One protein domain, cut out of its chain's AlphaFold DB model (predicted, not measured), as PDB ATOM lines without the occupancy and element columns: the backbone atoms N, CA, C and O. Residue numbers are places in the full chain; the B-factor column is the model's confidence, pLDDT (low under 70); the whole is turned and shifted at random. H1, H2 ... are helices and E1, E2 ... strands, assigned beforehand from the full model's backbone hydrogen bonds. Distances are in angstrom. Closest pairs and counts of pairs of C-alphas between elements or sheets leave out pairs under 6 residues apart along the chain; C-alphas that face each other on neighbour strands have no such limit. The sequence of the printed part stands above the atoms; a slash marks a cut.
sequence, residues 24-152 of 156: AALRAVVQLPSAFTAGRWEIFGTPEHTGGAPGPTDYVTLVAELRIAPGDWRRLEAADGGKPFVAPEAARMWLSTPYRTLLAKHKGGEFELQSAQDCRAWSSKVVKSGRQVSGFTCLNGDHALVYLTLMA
ATOM      1  N   ALA A  24     197.408 143.975 173.218       95.94
ATOM      2  CA  ALA A  24     197.821 144.102 174.611       95.94
ATOM      3  C   ALA A  24     199.183 143.431 174.821       95.94
ATOM      4  O   ALA A  24     200.067 144.024 175.440       95.94
ATOM      5  N   ALA A  25     199.394 142.260 174.216       96.25
ATOM      6  CA  ALA A  25     200.700 141.612 174.190       96.25
ATOM      7  C   ALA A  25     201.753 142.476 173.478       96.25
ATOM      8  O   ALA A  25     202.853 142.631 174.003       96.25
ATOM      9  N   LEU A  26     201.420 143.117 172.348       96.44
ATOM     10  CA  LEU A  26     202.352 144.046 171.691       96.44
ATOM     11  C   LEU A  26     202.734 145.220 172.606       96.44
ATOM     12  O   LEU A  26     203.911 145.558 172.731       96.44
ATOM     13  N   ARG A  27     201.744 145.807 173.290       96.56
ATOM     14  CA  ARG A  27     201.942 146.892 174.267       96.56
ATOM     15  C   ARG A  27     202.748 146.472 175.490       96.56
ATOM     16  O   ARG A  27     203.317 147.335 176.143       96.56
ATOM     17  N   ALA A  28     202.813 145.181 175.806       96.00
ATOM     18  CA  ALA A  28     203.694 144.660 176.847       96.00
ATOM     19  C   ALA A  28     205.154 144.519 176.376       96.00
ATOM     20  O   ALA A  28     206.051 144.378 177.208       96.00
ATOM     21  N   VAL A  29     205.412 144.567 175.062       94.88
ATOM     22  CA  VAL A  29     206.763 144.503 174.485       94.88
ATOM     23  C   VAL A  29     207.316 145.896 174.206       94.88
ATOM     24  O   VAL A  29     208.427 146.200 174.640       94.88
ATOM     25  N   VAL A  30     206.559 146.751 173.512       95.94
ATOM     26  CA  VAL A  30     206.978 148.111 173.135       95.94
ATOM     27  C   VAL A  30     205.948 149.157 173.544       95.94
ATOM     28  O   VAL A  30     204.744 148.898 173.553       95.94
ATOM     29  N   GLN A  31     206.416 150.366 173.851       94.81
ATOM     30  CA  GLN A  31     205.552 151.517 174.092       94.81
ATOM     31  C   GLN A  31     204.863 151.926 172.790       94.81
ATOM     32  O   GLN A  31     205.427 152.615 171.937       94.81
ATOM     33  N   LEU A  32     203.628 151.466 172.634       93.06
ATOM     34  CA  LEU A  32     202.812 151.708 171.457       93.06
ATOM     35  C   LEU A  32     201.753 152.783 171.765       93.06
ATOM     36  O   LEU A  32     200.972 152.592 172.705       93.06
ATOM     37  N   PRO A  33     201.673 153.874 170.980       90.94
ATOM     38  CA  PRO A  33     200.642 154.895 171.120       90.94
ATOM     39  C   PRO A  33     199.224 154.313 171.184       90.94
ATOM     40  O   PRO A  33     198.889 153.349 170.489       90.94
ATOM     41  N   SER A  34     198.358 154.929 171.991       89.50
ATOM     42  CA  SER A  34     196.942 154.546 172.102       89.50
ATOM     43  C   SER A  34     196.158 154.752 170.800       89.50
ATOM     44  O   SER A  34     195.138 154.099 170.607       89.50
ATOM     45  N   ALA A  35     196.673 155.595 169.898       90.94
ATOM     46  CA  ALA A  35     196.157 155.814 168.547       90.94
ATOM     47  C   ALA A  35     196.082 154.536 167.692       90.94
ATOM     48  O   ALA A  35     195.261 154.449 166.779       90.94
ATOM     49  N   PHE A  36     196.927 153.538 167.975       93.81
ATOM     50  CA  PHE A  36     196.839 152.232 167.329       93.81
ATOM     51  C   PHE A  36     195.760 151.383 168.003       93.81
ATOM     52  O   PHE A  36     195.796 151.168 169.216       93.81
ATOM     53  N   THR A  37     194.796 150.884 167.233       94.38
ATOM     54  CA  THR A  37     193.561 150.298 167.795       94.38
ATOM     55  C   THR A  37     193.423 148.798 167.571       94.38
ATOM     56  O   THR A  37     192.890 148.097 168.426       94.38
ATOM     57  N   ALA A  38     193.928 148.287 166.452       95.88
ATOM     58  CA  ALA A  38     193.891 146.874 166.089       95.88
ATOM     59  C   ALA A  38     195.005 146.577 165.085       95.88
ATOM     60  O   ALA A  38     195.589 147.504 164.532       95.88
ATOM     61  N   GLY A  39     195.288 145.310 164.804       96.25
ATOM     62  CA  GLY A  39     196.234 144.956 163.754       96.25
ATOM     63  C   GLY A  39     196.829 143.575 163.919       96.25
ATOM     64  O   GLY A  39     196.347 142.769 164.715       96.25
ATOM     65  N   ARG A  40     197.882 143.317 163.150       97.81
ATOM     66  CA  ARG A  40     198.680 142.096 163.224       97.81
ATOM     67  C   ARG A  40     200.144 142.458 163.378       97.81
ATOM     68  O   ARG A  40     200.589 143.455 162.817       97.81
ATOM     69  N   TRP A  41     200.882 141.668 164.141       97.81
ATOM     70  CA  TRP A  41     202.284 141.928 164.419       97.81
ATOM     71  C   TRP A  41     203.074 140.648 164.622       97.81
ATOM     72  O   TRP A  41     202.540 139.607 165.006       97.81
ATOM     73  N   GLU A  42     204.370 140.744 164.378       95.62
ATOM     74  CA  GLU A  42     205.304 139.644 164.522       95.62
ATOM     75  C   GLU A  42     206.674 140.174 164.938       95.62
ATOM     76  O   GLU A  42     207.107 141.227 164.468       95.62
ATOM     77  N   ILE A  43     207.349 139.435 165.817       93.25
ATOM     78  CA  ILE A  43     208.756 139.654 166.149       93.25
ATOM     79  C   ILE A  43     209.543 138.469 165.619       93.25
ATOM     80  O   ILE A  43     209.173 137.325 165.880       93.25
ATOM     81  N   PHE A  44     210.629 138.742 164.909       90.38
ATOM     82  CA  PHE A  44     211.460 137.710 164.309       90.38
ATOM     83  C   PHE A  44     212.944 138.061 164.377       90.38
ATOM     84  O   PHE A  44     213.320 139.231 164.480       90.38
ATOM     85  N   GLY A  45     213.777 137.022 164.341       87.75
ATOM     86  CA  GLY A  45     215.228 137.132 164.246       87.75
ATOM     87  C   GLY A  45     215.698 137.136 162.791       87.75
ATOM     88  O   GLY A  45     215.056 136.540 161.929       87.75
ATOM     89  N   THR A  46     216.813 137.799 162.502       84.06
ATOM     90  CA  THR A  46     217.558 137.642 161.246       84.06
ATOM     91  C   THR A  46     219.016 137.305 161.565       84.06
ATOM     92  O   THR A  46     219.640 138.109 162.258       84.06
ATOM     93  N   PRO A  47     219.576 136.203 161.021       80.75
ATOM     94  CA  PRO A  47     218.917 135.213 160.157       80.75
ATOM     95  C   PRO A  47     217.765 134.481 160.869       80.75
ATOM     96  O   PRO A  47     217.661 134.499 162.093       80.75
ATOM     97  N   GLU A  48     216.831 133.927 160.093       68.19
ATOM     98  CA  GLU A  48     215.624 133.308 160.650       68.19
ATOM     99  C   GLU A  48     215.986 131.959 161.285       68.19
ATOM    100  O   GLU A  48     216.202 130.960 160.601       68.19
ATOM    101  N   HIS A  49     216.095 131.939 162.613       61.88
ATOM    102  CA  HIS A  49     216.393 130.725 163.370       61.88
ATOM    103  C   HIS A  49     215.099 130.036 163.799       61.88
ATOM    104  O   HIS A  49     214.206 130.662 164.369       61.88
ATOM    105  N   THR A  50     215.005 128.723 163.598       56.66
ATOM    106  CA  THR A  50     213.864 127.904 164.054       56.66
ATOM    107  C   THR A  50     213.987 127.453 165.520       56.66
ATOM    108  O   THR A  50     213.171 126.663 165.997       56.66
ATOM    109  N   GLY A  51     214.974 127.977 166.259       54.75
ATOM    110  CA  GLY A  51     215.191 127.753 167.690       54.75
ATOM    111  C   GLY A  51     216.534 128.317 168.177       54.75
ATOM    112  O   GLY A  51     217.470 128.432 167.394       54.75
ATOM    113  N   GLY A  52     216.628 128.657 169.471       57.94
ATOM    114  CA  GLY A  52     217.831 129.225 170.106       57.94
ATOM    115  C   GLY A  52     217.708 130.711 170.476       57.94
ATOM    116  O   GLY A  52     216.778 131.394 170.049       57.94
ATOM    117  N   ALA A  53     218.617 131.204 171.324       60.84
ATOM    118  CA  ALA A  53     218.756 132.640 171.579       60.84
ATOM    119  C   ALA A  53     219.486 133.300 170.391       60.84
ATOM    120  O   ALA A  53     220.408 132.674 169.865       60.84
ATOM    121  N   PRO A  54     219.117 134.530 169.984       62.84
ATOM    122  CA  PRO A  54     219.816 135.240 168.920       62.84
ATOM    123  C   PRO A  54     221.315 135.361 169.219       62.84
ATOM    124  O   PRO A  54     221.713 135.663 170.348       62.84
ATOM    125  N   GLY A  55     222.135 135.111 168.206       62.62
ATOM    126  CA  GLY A  55     223.572 135.321 168.243       62.62
ATOM    127  C   GLY A  55     223.950 136.809 168.251       62.62
ATOM    128  O   GLY A  55     223.125 137.682 167.984       62.62
ATOM    129  N   PRO A  56     225.226 137.129 168.516       60.38
ATOM    130  CA  PRO A  56     225.716 138.511 168.607       60.38
ATOM    131  C   PRO A  56     225.628 139.295 167.286       60.38
ATOM    132  O   PRO A  56     225.771 140.517 167.274       60.38
ATOM    133  N   THR A  57     225.408 138.596 166.174       68.12
ATOM    134  CA  THR A  57     225.252 139.145 164.823       68.12
ATOM    135  C   THR A  57     223.799 139.235 164.373       68.12
ATOM    136  O   THR A  57     223.545 139.573 163.218       68.12
ATOM    137  N   ASP A  58     222.853 138.913 165.250       80.62
ATOM    138  CA  ASP A  58     221.461 138.783 164.860       80.62
ATOM    139  C   ASP A  58     220.709 140.099 165.048       80.62
ATOM    140  O   ASP A  58     220.896 140.839 166.017       80.62
ATOM    141  N   TYR A  59     219.799 140.367 164.119       85.75
ATOM    142  CA  TYR A  59     218.790 141.401 164.294       85.75
ATOM    143  C   TYR A  59     217.545 140.790 164.918       85.75
ATOM    144  O   TYR A  59     217.153 139.682 164.561       85.75
ATOM    145  N   VAL A  60     216.878 141.535 165.795       90.81
ATOM    146  CA  VAL A  60     215.503 141.235 166.210       90.81
ATOM    147  C   VAL A  60     214.624 142.373 165.734       90.81
ATOM    148  O   VAL A  60     214.820 143.518 166.139       90.81
ATOM    149  N   THR A  61     213.643 142.053 164.901       93.69
ATOM    150  CA  THR A  61     212.777 143.030 164.246       93.69
ATOM    151  C   THR A  61     211.333 142.787 164.642       93.69
ATOM    152  O   THR A  61     210.860 141.654 164.634       93.69
ATOM    153  N   LEU A  62     210.624 143.864 164.966       95.75
ATOM    154  CA  LEU A  62     209.172 143.900 165.051       95.75
ATOM    155  C   LEU A  62     208.628 144.463 163.740       95.75
ATOM    156  O   LEU A  62     208.986 145.576 163.352       95.75
ATOM    157  N   VAL A  63     207.706 143.739 163.119       97.00
ATOM    158  CA  VAL A  63     206.878 144.256 162.029       97.00
ATOM    159  C   VAL A  63     205.410 144.153 162.415       97.00
ATOM    160  O   VAL A  63     204.956 143.128 162.925       97.00
ATOM    161  N   ALA A  64     204.660 145.224 162.202       97.88
ATOM    162  CA  ALA A  64     203.244 145.282 162.502       97.88
ATOM    163  C   ALA A  64     202.493 146.061 161.426       97.88
ATOM    164  O   ALA A  64     202.984 147.058 160.914       97.88
ATOM    165  N   GLU A  65     201.283 145.624 161.111       97.88
ATOM    166  CA  GLU A  65     200.319 146.407 160.350       97.88
ATOM    167  C   GLU A  65     199.141 146.702 161.266       97.88
ATOM    168  O   GLU A  65     198.412 145.793 161.679       97.88
ATOM    169  N   LEU A  66     199.007 147.971 161.636       97.44
ATOM    170  CA  LEU A  66     198.094 148.436 162.666       97.44
ATOM    171  C   LEU A  66     197.104 149.444 162.094       97.44
ATOM    172  O   LEU A  66     197.465 150.292 161.287       97.44
ATOM    173  N   ARG A  67     195.863 149.399 162.566       96.62
ATOM    174  CA  ARG A  67     194.872 150.441 162.310       96.62
ATOM    175  C   ARG A  67     195.166 151.660 163.165       96.62
ATOM    176  O   ARG A  67     195.390 151.527 164.373       96.62
ATOM    177  N   ILE A  68     195.096 152.832 162.552       94.00
ATOM    178  CA  ILE A  68     195.262 154.129 163.202       94.00
ATOM    179  C   ILE A  68     194.090 155.040 162.843       94.00
ATOM    180  O   ILE A  68     193.633 155.063 161.701       94.00
ATOM    181  N   ALA A  69     193.575 155.781 163.825       85.31
ATOM    182  CA  ALA A  69     192.454 156.677 163.577       85.31
ATOM    183  C   ALA A  69     192.851 157.826 162.624       85.31
ATOM    184  O   ALA A  69     193.966 158.361 162.719       85.31
ATOM    185  N   PRO A  70     191.945 158.257 161.726       71.19
ATOM    186  CA  PRO A  70     192.190 159.402 160.858       71.19
ATOM    187  C   PRO A  70     192.554 160.653 161.673       71.19
ATOM    188  O   PRO A  70     191.814 161.071 162.557       71.19
ATOM    189  N   GLY A  71     193.708 161.256 161.374       77.69
ATOM    190  CA  GLY A  71     194.225 162.435 162.084       77.69
ATOM    191  C   GLY A  71     195.272 162.130 163.158       77.69
ATOM    192  O   GLY A  71     196.140 162.972 163.393       77.69
ATOM    193  N   ASP A  72     195.294 160.918 163.713       85.44
ATOM    194  CA  ASP A  72     196.268 160.537 164.748       85.44
ATOM    195  C   ASP A  72     197.664 160.318 164.190       85.44
ATOM    196  O   ASP A  72     198.652 160.574 164.871       85.44
ATOM    197  N   TRP A  73     197.745 159.954 162.912       82.81
ATOM    198  CA  TRP A  73     198.997 159.877 162.170       82.81
ATOM    199  C   TRP A  73     199.848 161.144 162.299       82.81
ATOM    200  O   TRP A  73     201.062 161.078 162.470       82.81
ATOM    201  N   ARG A  74     199.208 162.321 162.256       80.94
ATOM    202  CA  ARG A  74     199.903 163.610 162.385       80.94
ATOM    203  C   ARG A  74     200.418 163.864 163.801       80.94
ATOM    204  O   ARG A  74     201.342 164.651 163.951       80.94
ATOM    205  N   ARG A  75     199.840 163.199 164.804       80.62
ATOM    206  CA  ARG A  75     200.193 163.331 166.223       80.62
ATOM    207  C   ARG A  75     201.307 162.380 166.653       80.62
ATOM    208  O   ARG A  75     201.809 162.514 167.761       80.62
ATOM    209  N   LEU A  76     201.688 161.425 165.802       80.56
ATOM    210  CA  LEU A  76     202.851 160.585 166.055       80.56
ATOM    211  C   LEU A  76     204.123 161.423 165.925       80.56
ATOM    212  O   LEU A  76     204.422 161.939 164.842       80.56
ATOM    213  N   GLU A  77     204.860 161.528 167.029       77.31
ATOM    214  CA  GLU A  77     206.172 162.165 167.069       77.31
ATOM    215  C   GLU A  77     207.112 161.466 166.082       77.31
ATOM    216  O   GLU A  77     207.332 160.250 166.148       77.31
ATOM    217  N   ALA A  78     207.634 162.242 165.134       77.75
ATOM    218  CA  ALA A  78     208.693 161.779 164.259       77.75
ATOM    219  C   ALA A  78     209.998 161.728 165.061       77.75
ATOM    220  O   ALA A  78     210.310 162.658 165.803       77.75
ATOM    221  N   ALA A  79     210.746 160.641 164.911       80.44
ATOM    222  CA  ALA A  79     212.118 160.586 165.397       80.44
ATOM    223  C   ALA A  79     213.061 161.284 164.407       80.44
ATOM    224  O   ALA A  79     212.684 161.535 163.257       80.44
ATOM    225  N   ASP A  80     214.295 161.551 164.838       73.88
ATOM    226  CA  ASP A  80     215.334 162.046 163.939       73.88
ATOM    227  C   ASP A  80     215.540 161.079 162.766       73.88
ATOM    228  O   ASP A  80     215.524 159.851 162.913       73.88
ATOM    229  N   GLY A  81     215.667 161.662 161.574       64.75
ATOM    230  CA  GLY A  81     215.766 160.930 160.319       64.75
ATOM    231  C   GLY A  81     217.015 160.054 160.257       64.75
ATOM    232  O   GLY A  81     218.095 160.437 160.698       64.75
ATOM    233  N   GLY A  82     216.870 158.877 159.655       73.75
ATOM    234  CA  GLY A  82     217.964 157.950 159.395       73.75
ATOM    235  C   GLY A  82     217.615 157.005 158.252       73.75
ATOM    236  O   GLY A  82     216.524 157.084 157.682       73.75
ATOM    237  N   LYS A  83     218.545 156.103 157.936       85.19
ATOM    238  CA  LYS A  83     218.382 155.076 156.904       85.19
ATOM    239  C   LYS A  83     218.207 153.706 157.567       85.19
ATOM    240  O   LYS A  83     219.187 152.982 157.730       85.19
ATOM    241  N   PRO A  84     217.002 153.359 158.058       89.06
ATOM    242  CA  PRO A  84     216.796 152.090 158.741       89.06
ATOM    243  C   PRO A  84     217.134 150.911 157.824       89.06
ATOM    244  O   PRO A  84     216.720 150.873 156.664       89.06
ATOM    245  N   PHE A  85     217.853 149.933 158.374       91.12
ATOM    246  CA  PHE A  85     218.078 148.649 157.720       91.12
ATOM    247  C   PHE A  85     216.789 147.820 157.720       91.12
ATOM    248  O   PHE A  85     216.172 147.601 158.770       91.12
ATOM    249  N   VAL A  86     216.393 147.332 156.546       93.62
ATOM    250  CA  VAL A  86     215.218 146.479 156.364       93.62
ATOM    251  C   VAL A  86     215.654 145.020 156.325       93.62
ATOM    252  O   VAL A  86     216.330 144.565 155.401       93.62
ATOM    253  N   ALA A  87     215.238 144.265 157.339       92.62
ATOM    254  CA  ALA A  87     215.597 142.869 157.497       92.62
ATOM    255  C   ALA A  87     215.114 142.031 156.294       92.62
ATOM    256  O   ALA A  87     213.983 142.222 155.835       92.62
ATOM    257  N   PRO A  88     215.926 141.072 155.809       90.62
ATOM    258  CA  PRO A  88     215.600 140.178 154.704       90.62
ATOM    259  C   PRO A  88     214.191 139.566 154.746       90.62
ATOM    260  O   PRO A  88     213.529 139.437 153.717       90.62
ATOM    261  N   GLU A  89     213.719 139.215 155.940       89.94
ATOM    262  CA  GLU A  89     212.462 138.486 156.128       89.94
ATOM    263  C   GLU A  89     211.299 139.378 156.588       89.94
ATOM    264  O   GLU A  89     210.234 138.884 156.958       89.94
ATOM    265  N   ALA A  90     211.469 140.704 156.514       93.81
ATOM    266  CA  ALA A  90     210.474 141.682 156.948       93.81
ATOM    267  C   ALA A  90     209.197 141.697 156.099       93.81
ATOM    268  O   ALA A  90     208.129 142.041 156.601       93.81
ATOM    269  N   ALA A  91     209.284 141.316 154.821       94.94
ATOM    270  CA  ALA A  91     208.164 141.301 153.880       94.94
ATOM    271  C   ALA A  91     207.222 140.102 154.119       94.94
ATOM    272  O   ALA A  91     207.002 139.269 153.238       94.94
ATOM    273  N   ARG A  92     206.667 140.003 155.330       94.12
ATOM    274  CA  ARG A  92     205.812 138.894 155.760       94.12
ATOM    275  C   ARG A  92     204.584 138.742 154.857       94.12
ATOM    276  O   ARG A  92     203.946 139.720 154.469       94.12
ATOM    277  N   MET A  93     204.197 137.496 154.568       94.38
ATOM    278  CA  MET A  93     203.072 137.197 153.663       94.38
ATOM    279  C   MET A  93     201.727 137.750 154.148       94.38
ATOM    280  O   MET A  93     200.856 138.034 153.332       94.38
ATOM    281  N   TRP A  94     201.551 137.892 155.464       95.69
ATOM    282  CA  TRP A  94     200.308 138.378 156.061       95.69
ATOM    283  C   TRP A  94     200.136 139.899 155.995       95.69
ATOM    284  O   TRP A  94     199.028 140.368 156.250       95.69
ATOM    285  N   LEU A  95     201.195 140.652 155.676       96.94
ATOM    286  CA  LEU A  95     201.105 142.091 155.436       96.94
ATOM    287  C   LEU A  95     200.285 142.359 154.176       96.94
ATOM    288  O   LEU A  95     200.303 141.571 153.224       96.94
ATOM    289  N   SER A  96     199.615 143.503 154.131       96.62
ATOM    290  CA  SER A  96     198.990 143.991 152.914       96.62
ATOM    291  C   SER A  96     200.031 144.194 151.811       96.62
ATOM    292  O   SER A  96     201.219 144.439 152.046       96.62
ATOM    293  N   THR A  97     199.579 144.062 150.564       97.12
ATOM    294  CA  THR A  97     200.447 144.148 149.384       97.12
ATOM    295  C   THR A  97     201.319 145.409 149.357       97.12
ATOM    296  O   THR A  97     202.510 145.256 149.097       97.12
ATOM    297  N   PRO A  98     200.818 146.622 149.672       95.69
ATOM    298  CA  PRO A  98     201.645 147.829 149.660       95.69
ATOM    299  C   PRO A  98     202.862 147.738 150.589       95.69
ATOM    300  O   PRO A  98     203.981 148.030 150.171       95.69
ATOM    301  N   TYR A  99     202.674 147.260 151.822       96.31
ATOM    302  CA  TYR A  99     203.765 147.138 152.790       96.31
ATOM    303  C   TYR A  99     204.692 145.973 152.487       96.31
ATOM    304  O   TYR A  99     205.908 146.108 152.608       96.31
ATOM    305  N   ARG A 100     204.142 144.843 152.031       96.62
ATOM    306  CA  ARG A 100     204.956 143.707 151.596       96.62
ATOM    307  C   ARG A 100     205.866 144.101 150.433       96.62
ATOM    308  O   ARG A 100     207.053 143.795 150.470       96.62
ATOM    309  N   THR A 101     205.342 144.818 149.438       95.94
ATOM    310  CA  THR A 101     206.126 145.326 148.304       95.94
ATOM    311  C   THR A 101     207.171 146.346 148.748       95.94
ATOM    312  O   THR A 101     208.313 146.261 148.300       95.94
ATOM    313  N   LEU A 102     206.815 147.270 149.648       94.75
ATOM    314  CA  LEU A 102     207.760 148.236 150.214       94.75
ATOM    315  C   LEU A 102     208.946 147.528 150.883       94.75
ATOM    316  O   LEU A 102     210.095 147.787 150.537       94.75
ATOM    317  N   LEU A 103     208.678 146.597 151.799       95.62
ATOM    318  CA  LEU A 103     209.725 145.885 152.533       95.62
ATOM    319  C   LEU A 103     210.547 144.966 151.618       95.62
ATOM    320  O   LEU A 103     211.765 144.905 151.756       95.62
ATOM    321  N   ALA A 104     209.915 144.300 150.647       95.69
ATOM    322  CA  ALA A 104     210.613 143.445 149.687       95.69
ATOM    323  C   ALA A 104     211.565 144.240 148.779       95.69
ATOM    324  O   ALA A 104     212.658 143.768 148.477       95.69
ATOM    325  N   LYS A 105     211.184 145.460 148.378       94.81
ATOM    326  CA  LYS A 105     212.027 146.349 147.563       94.81
ATOM    327  C   LYS A 105     213.330 146.735 148.271       94.81
ATOM    328  O   LYS A 105     214.345 146.908 147.608       94.81
ATOM    329  N   HIS A 106     213.294 146.868 149.596       94.12
ATOM    330  CA  HIS A 106     214.436 147.283 150.415       94.12
ATOM    331  C   HIS A 106     215.090 146.114 151.177       94.12
ATOM    332  O   HIS A 106     215.891 146.341 152.080       94.12
ATOM    333  N   LYS A 107     214.771 144.863 150.815       93.62
ATOM    334  CA  LYS A 107     215.243 143.643 151.485       93.62
ATOM    335  C   LYS A 107     216.768 143.634 151.657       93.62
ATOM    336  O   LYS A 107     217.500 143.633 150.673       93.62
ATOM    337  N   GLY A 108     217.239 143.543 152.902       90.44
ATOM    338  CA  GLY A 108     218.666 143.436 153.219       90.44
ATOM    339  C   GLY A 108     219.466 144.713 152.953       90.44
ATOM    340  O   GLY A 108     220.684 144.638 152.810       90.44
ATOM    341  N   GLY A 109     218.801 145.866 152.865       90.44
ATOM    342  CA  GLY A 109     219.431 147.153 152.601       90.44
ATOM    343  C   GLY A 109     218.861 148.284 153.449       90.44
ATOM    344  O   GLY A 109     217.997 148.093 154.304       90.44
ATOM    345  N   GLU A 110     219.371 149.483 153.197       90.25
ATOM    346  CA  GLU A 110     218.918 150.718 153.828       90.25
ATOM    347  C   GLU A 110     217.680 151.294 153.121       90.25
ATOM    348  O   GLU A 110     217.569 151.275 151.890       90.25
ATOM    349  N   PHE A 111     216.747 151.839 153.904       90.19
ATOM    350  CA  PHE A 111     215.556 152.512 153.394       90.19
ATOM    351  C   PHE A 111     215.645 154.031 153.593       90.19
ATOM    352  O   PHE A 111     215.681 154.525 154.716       90.19
ATOM    353  N   GLU A 112     215.661 154.785 152.493       89.31
ATOM    354  CA  GLU A 112     215.690 156.251 152.509       89.31
ATOM    355  C   GLU A 112     214.281 156.820 152.741       89.31
ATOM    356  O   GLU A 112     213.517 157.040 151.795       89.31
ATOM    357  N   LEU A 113     213.935 157.073 154.005       86.94
ATOM    358  CA  LEU A 113     212.593 157.509 154.414       86.94
ATOM    359  C   LEU A 113     212.138 158.811 153.746       86.94
ATOM    360  O   LEU A 113     210.960 158.956 153.443       86.94
ATOM    361  N   GLN A 114     213.066 159.733 153.469       79.38
ATOM    362  CA  GLN A 114     212.769 161.037 152.857       79.38
ATOM    363  C   GLN A 114     212.195 160.914 151.439       79.38
ATOM    364  O   GLN A 114     211.504 161.809 150.962       79.38
ATOM    365  N   SER A 115     212.485 159.800 150.763       76.56
ATOM    366  CA  SER A 115     212.015 159.531 149.403       76.56
ATOM    367  C   SER A 115     210.630 158.878 149.351       76.56
ATOM    368  O   SER A 115     210.036 158.786 148.275       76.56
ATOM    369  N   ALA A 116     210.107 158.422 150.492       81.12
ATOM    370  CA  ALA A 116     208.842 157.712 150.578       81.12
ATOM    371  C   ALA A 116     207.743 158.625 151.131       81.12
ATOM    372  O   ALA A 116     207.827 159.126 152.252       81.12
ATOM    373  N   GLN A 117     206.686 158.819 150.341       77.69
ATOM    374  CA  GLN A 117     205.493 159.521 150.809       77.69
ATOM    375  C   GLN A 117     204.864 158.751 151.972       77.69
ATOM    376  O   GLN A 117     204.843 157.520 151.972       77.69
ATOM    377  N   ASP A 118     204.386 159.494 152.968       89.12
ATOM    378  CA  ASP A 118     203.710 158.957 154.148       89.12
ATOM    379  C   ASP A 118     204.530 157.973 154.993       89.12
ATOM    380  O   ASP A 118     203.964 157.250 155.809       89.12
ATOM    381  N   CYS A 119     205.859 157.988 154.876       91.88
ATOM    382  CA  CYS A 119     206.768 157.308 155.792       91.88
ATOM    383  C   CYS A 119     207.495 158.317 156.686       91.88
ATOM    384  O   CYS A 119     207.835 159.420 156.266       91.88
ATOM    385  N   ARG A 120     207.755 157.939 157.937       90.31
ATOM    386  CA  ARG A 120     208.544 158.745 158.873       90.31
ATOM    387  C   ARG A 120     209.388 157.870 159.782       90.31
ATOM    388  O   ARG A 120     209.002 156.744 160.106       90.31
ATOM    389  N   ALA A 121     210.517 158.416 160.215       92.31
ATOM    390  CA  ALA A 121     211.313 157.801 161.262       92.31
ATOM    391  C   ALA A 121     210.487 157.753 162.549       92.31
ATOM    392  O   ALA A 121     209.729 158.678 162.860       92.31
ATOM    393  N   TRP A 122     210.618 156.658 163.286       90.69
ATOM    394  CA  TRP A 122     209.890 156.461 164.528       90.69
ATOM    395  C   TRP A 122     210.784 155.811 165.571       90.69
ATOM    396  O   TRP A 122     211.617 154.958 165.258       90.69
ATOM    397  N   SER A 123     210.605 156.226 166.820       91.19
ATOM    398  CA  SER A 123     211.281 155.629 167.959       91.19
ATOM    399  C   SER A 123     210.271 155.283 169.042       91.19
ATOM    400  O   SER A 123     209.238 155.931 169.198       91.19
ATOM    401  N   SER A 124     210.567 154.216 169.767       92.75
ATOM    402  CA  SER A 124     209.762 153.711 170.872       92.75
ATOM    403  C   SER A 124     210.699 153.195 171.964       92.75
ATOM    404  O   SER A 124     211.920 153.318 171.867       92.75
ATOM    405  N   LYS A 125     210.146 152.618 173.027       94.88
ATOM    406  CA  LYS A 125     210.900 151.969 174.098       94.88
ATOM    407  C   LYS A 125     210.408 150.551 174.295       94.88
ATOM    408  O   LYS A 125     209.203 150.307 174.289       94.88
ATOM    409  N   VAL A 126     211.329 149.627 174.535       94.69
ATOM    410  CA  VAL A 126     210.987 148.286 175.018       94.69
ATOM    411  C   VAL A 126     210.496 148.415 176.456       94.69
ATOM    412  O   VAL A 126     211.204 148.953 177.302       94.69
ATOM    413  N   VAL A 127     209.297 147.920 176.759       95.12
ATOM    414  CA  VAL A 127     208.642 148.143 178.061       95.12
ATOM    415  C   VAL A 127     209.439 147.542 179.212       95.12
ATOM    416  O   VAL A 127     209.636 148.194 180.231       95.12
ATOM    417  N   LYS A 128     209.946 146.317 179.038       91.88
ATOM    418  CA  LYS A 128     210.658 145.600 180.104       91.88
ATOM    419  C   LYS A 128     211.985 146.257 180.495       91.88
ATOM    420  O   LYS A 128     212.346 146.223 181.664       91.88
ATOM    421  N   SER A 129     212.729 146.798 179.530       91.75
ATOM    422  CA  SER A 129     214.077 147.340 179.760       91.75
ATOM    423  C   SER A 129     214.148 148.865 179.731       91.75
ATOM    424  O   SER A 129     215.174 149.426 180.093       91.75
ATOM    425  N   GLY A 130     213.111 149.549 179.241       93.12
ATOM    426  CA  GLY A 130     213.119 150.991 178.985       93.12
ATOM    427  C   GLY A 130     214.010 151.428 177.815       93.12
ATOM    428  O   GLY A 130     214.005 152.609 177.465       93.12
ATOM    429  N   ARG A 131     214.755 150.503 177.191       92.88
ATOM    430  CA  ARG A 131     215.699 150.803 176.110       92.88
ATOM    431  C   ARG A 131     214.968 151.375 174.900       92.88
ATOM    432  O   ARG A 131     213.975 150.800 174.451       92.88
ATOM    433  N   GLN A 132     215.494 152.472 174.359       92.56
ATOM    434  CA  GLN A 132     214.987 153.062 173.127       92.56
ATOM    435  C   GLN A 132     215.285 152.147 171.934       92.56
ATOM    436  O   GLN A 132     216.355 151.546 171.832       92.56
ATOM    437  N   VAL A 133     214.308 152.027 171.047       92.50
ATOM    438  CA  VAL A 133     214.386 151.293 169.785       92.50
ATOM    439  C   VAL A 133     213.934 152.212 168.668       92.50
ATOM    440  O   VAL A 133     213.101 153.096 168.878       92.50
ATOM    441  N   SER A 134     214.490 152.009 167.484       92.69
ATOM    442  CA  SER A 134     214.254 152.860 166.327       92.69
ATOM    443  C   SER A 134     213.787 152.044 165.134       92.69
ATOM    444  O   SER A 134     213.955 150.825 165.058       92.69
ATOM    445  N   GLY A 135     213.172 152.742 164.196       93.56
ATOM    446  CA  GLY A 135     212.754 152.204 162.923       93.56
ATOM    447  C   GLY A 135     211.919 153.242 162.200       93.56
ATOM    448  O   GLY A 135     212.273 154.421 162.156       93.56
ATOM    449  N   PHE A 136     210.806 152.812 161.628       95.00
ATOM    450  CA  PHE A 136     209.948 153.689 160.859       95.00
ATOM    451  C   PHE A 136     208.500 153.238 160.889       95.00
ATOM    452  O   PHE A 136     208.161 152.104 161.233       95.00
ATOM    453  N   THR A 137     207.633 154.158 160.495       94.69
ATOM    454  CA  THR A 137     206.232 153.866 160.252       94.69
ATOM    455  C   THR A 137     205.800 154.477 158.930       94.69
ATOM    456  O   THR A 137     206.299 155.539 158.558       94.69
ATOM    457  N   CYS A 138     204.907 153.797 158.211       94.56
ATOM    458  CA  CYS A 138     204.358 154.265 156.940       94.56
ATOM    459  C   CYS A 138     202.834 154.143 156.928       94.56
ATOM    460  O   CYS A 138     202.313 153.072 157.238       94.56
ATOM    461  N   LEU A 139     202.124 155.195 156.532       94.31
ATOM    462  CA  LEU A 139     200.666 155.196 156.436       94.31
ATOM    463  C   LEU A 139     200.200 154.754 155.042       94.31
ATOM    464  O   LEU A 139     200.809 155.082 154.031       94.31
ATOM    465  N   ASN A 140     199.095 154.016 154.998       93.81
ATOM    466  CA  ASN A 140     198.319 153.770 153.793       93.81
ATOM    467  C   ASN A 140     196.832 153.673 154.170       93.81
ATOM    468  O   ASN A 140     196.393 152.683 154.755       93.81
ATOM    469  N   GLY A 141     196.060 154.720 153.876       92.38
ATOM    470  CA  GLY A 141     194.673 154.823 154.340       92.38
ATOM    471  C   GLY A 141     194.589 154.905 155.868       92.38
ATOM    472  O   GLY A 141     195.240 155.752 156.479       92.38
ATOM    473  N   ASP A 142     193.788 154.037 156.490       94.06
ATOM    474  CA  ASP A 142     193.675 153.890 157.950       94.06
ATOM    475  C   ASP A 142     194.612 152.813 158.528       94.06
ATOM    476  O   ASP A 142     194.519 152.471 159.710       94.06
ATOM    477  N   HIS A 143     195.525 152.287 157.710       95.56
ATOM    478  CA  HIS A 143     196.548 151.335 158.117       95.56
ATOM    479  C   HIS A 143     197.904 152.023 158.231       95.56
ATOM    480  O   HIS A 143     198.238 152.931 157.471       95.56
ATOM    481  N   ALA A 144     198.698 151.562 159.185       96.31
ATOM    482  CA  ALA A 144     200.071 151.964 159.388       96.31
ATOM    483  C   ALA A 144     200.951 150.721 159.496       96.31
ATOM    484  O   ALA A 144     200.731 149.851 160.344       96.31
ATOM    485  N   LEU A 145     201.989 150.669 158.672       97.06
ATOM    486  CA  LEU A 145     203.126 149.799 158.909       97.06
ATOM    487  C   LEU A 145     203.920 150.364 160.078       97.06
ATOM    488  O   LEU A 145     204.245 151.548 160.102       97.06
ATOM    489  N   VAL A 146     204.272 149.505 161.014       96.50
ATOM    490  CA  VAL A 146     205.215 149.754 162.092       96.50
ATOM    491  C   VAL A 146     206.370 148.782 161.905       96.50
ATOM    492  O   VAL A 146     206.172 147.570 161.891       96.50
ATOM    493  N   TYR A 147     207.576 149.318 161.767       96.50
ATOM    494  CA  TYR A 147     208.809 148.554 161.671       96.50
ATOM    495  C   TYR A 147     209.773 149.065 162.739       96.50
ATOM    496  O   TYR A 147     210.140 150.238 162.715       96.50
ATOM    497  N   LEU A 148     210.181 148.213 163.678       95.38
ATOM    498  CA  LEU A 148     211.143 148.563 164.726       95.38
ATOM    499  C   LEU A 148     212.264 147.531 164.796       95.38
ATOM    500  O   LEU A 148     212.011 146.330 164.889       95.38
ATOM    501  N   THR A 149     213.500 148.010 164.860       93.62
ATOM    502  CA  THR A 149     214.664 147.189 165.184       93.62
ATOM    503  C   THR A 149     214.782 147.107 166.701       93.62
ATOM    504  O   THR A 149     215.195 148.054 167.373       93.62
ATOM    505  N   LEU A 150     214.380 145.971 167.263       91.62
ATOM    506  CA  LEU A 150     214.440 145.719 168.699       91.62
ATOM    507  C   LEU A 150     215.861 145.398 169.152       91.62
ATOM    508  O   LEU A 150     216.233 145.781 170.256       91.62
ATOM    509  N   MET A 151     216.656 144.722 168.329       88.06
ATOM    510  CA  MET A 151     218.063 144.409 168.590       88.06
ATOM    511  C   MET A 151     218.834 144.476 167.276       88.06
ATOM    512  O   MET A 151     218.314 144.048 166.247       88.06
ATOM    513  N   ALA A 152     220.048 145.018 167.322       80.69
ATOM    514  CA  ALA A 152     220.973 145.072 166.199       80.69
ATOM    515  C   ALA A 152     222.351 144.549 166.644       80.69
ATOM    516  O   ALA A 152     222.680 144.660 167.832       80.69
TER     517      ALA A 152
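What this domain is: This is residues 24 to 152 of the 156 residues of an uncharacterized protein of Duganella sp. GN2-R2 (UniProt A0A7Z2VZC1). A strongly twisted sheet of five antiparallel strands runs through the middle of the domain, with helix H3 over E5 on one face and the short helix H1 on the opposite face, near edge strand E1. The long loop of residues 47 to 58, at the far end of the hairpin E1 and E2, and the small helix H2 lie toward opposite ends of the longest axis. The 129 printed residues include three named helices and five named strands, in the order H1 E1 E2 H2 H3 E3 E4 E5; the sheet's order is E1 E2 E5 E4 E3, and the class is mixed, helices and strands. The whole is compact, with a radius of gyration of the C-alphas of 13.8 A and spans of 41 by 32 by 28 A.

How they stand to each other: E5, residues 143 to 151, is an inner strand of the sheet. Its antiparallel neighbours are E2, residues 59 to 68, with N 64 and O 146 at 2.8 A, and E4, residues 132 to 140, with N 145 and O 138 at 2.8 A. Edge strand E1, residues 36 to 46, forms a hairpin with E2, where N 42 and O 63 are 2.9 A apart; it bends by 73 degrees at residue 39. Edge strand E3, residues 119 to 125, forms a hairpin with E4, with N 122 and O 135 at 3.0 A. E3, E4 and E5 are a meander, each strand the antiparallel neighbour of the one before. H3, residues 97 to 105, is on the sheet at a height of 10.7 A, over E5 and only just slantwise to the strands, at 30.4 degrees on the local plane; the closest C-alphas of H3 and E5 are those of Tyr 99 and Leu 145, 6.7 A apart. H1, residues 24 to 29, is on the opposite face at a height of 7.1 A, over none of the strands; the closest C-alphas of H1 and E1 are those of Leu 26 and Trp 41, 7.6 A apart. H2, residues 72 to 75, only grazes the sheet, with its residues 72 to 73. In H1 and H3 every O i to N i+4 pair is within hydrogen-bond range; H2 is too short for such a pair.

Where its parts are: H1 begins at C-alpha 24, (197.821, 144.102, 174.611), and is 9.0 A long. E1 measures 26.1 A, E2 26.8 A and H2 5.0 A. H3 is 11.9 A long, from C-alpha 97 at (200.447, 144.148, 149.384). E3 measures 19.5 A, E4 25.5 A and E5 24.9 A, ending at C-alpha 151, (218.063, 144.409, 168.590).

The domain as a whole: The C-alphas farthest apart are those of Gly 52 and Gly 71, at 41.5 A. The printed part has no cut. The links E1 to E2, H2 to H3 and H3 to E3 are long; residues 85 to 86, in the second, pair antiparallel with residues 109 to 110, in the third. The mean pLDDT of the printed part is 88.6, and residues 48 to 57 and residue 81 are under 70.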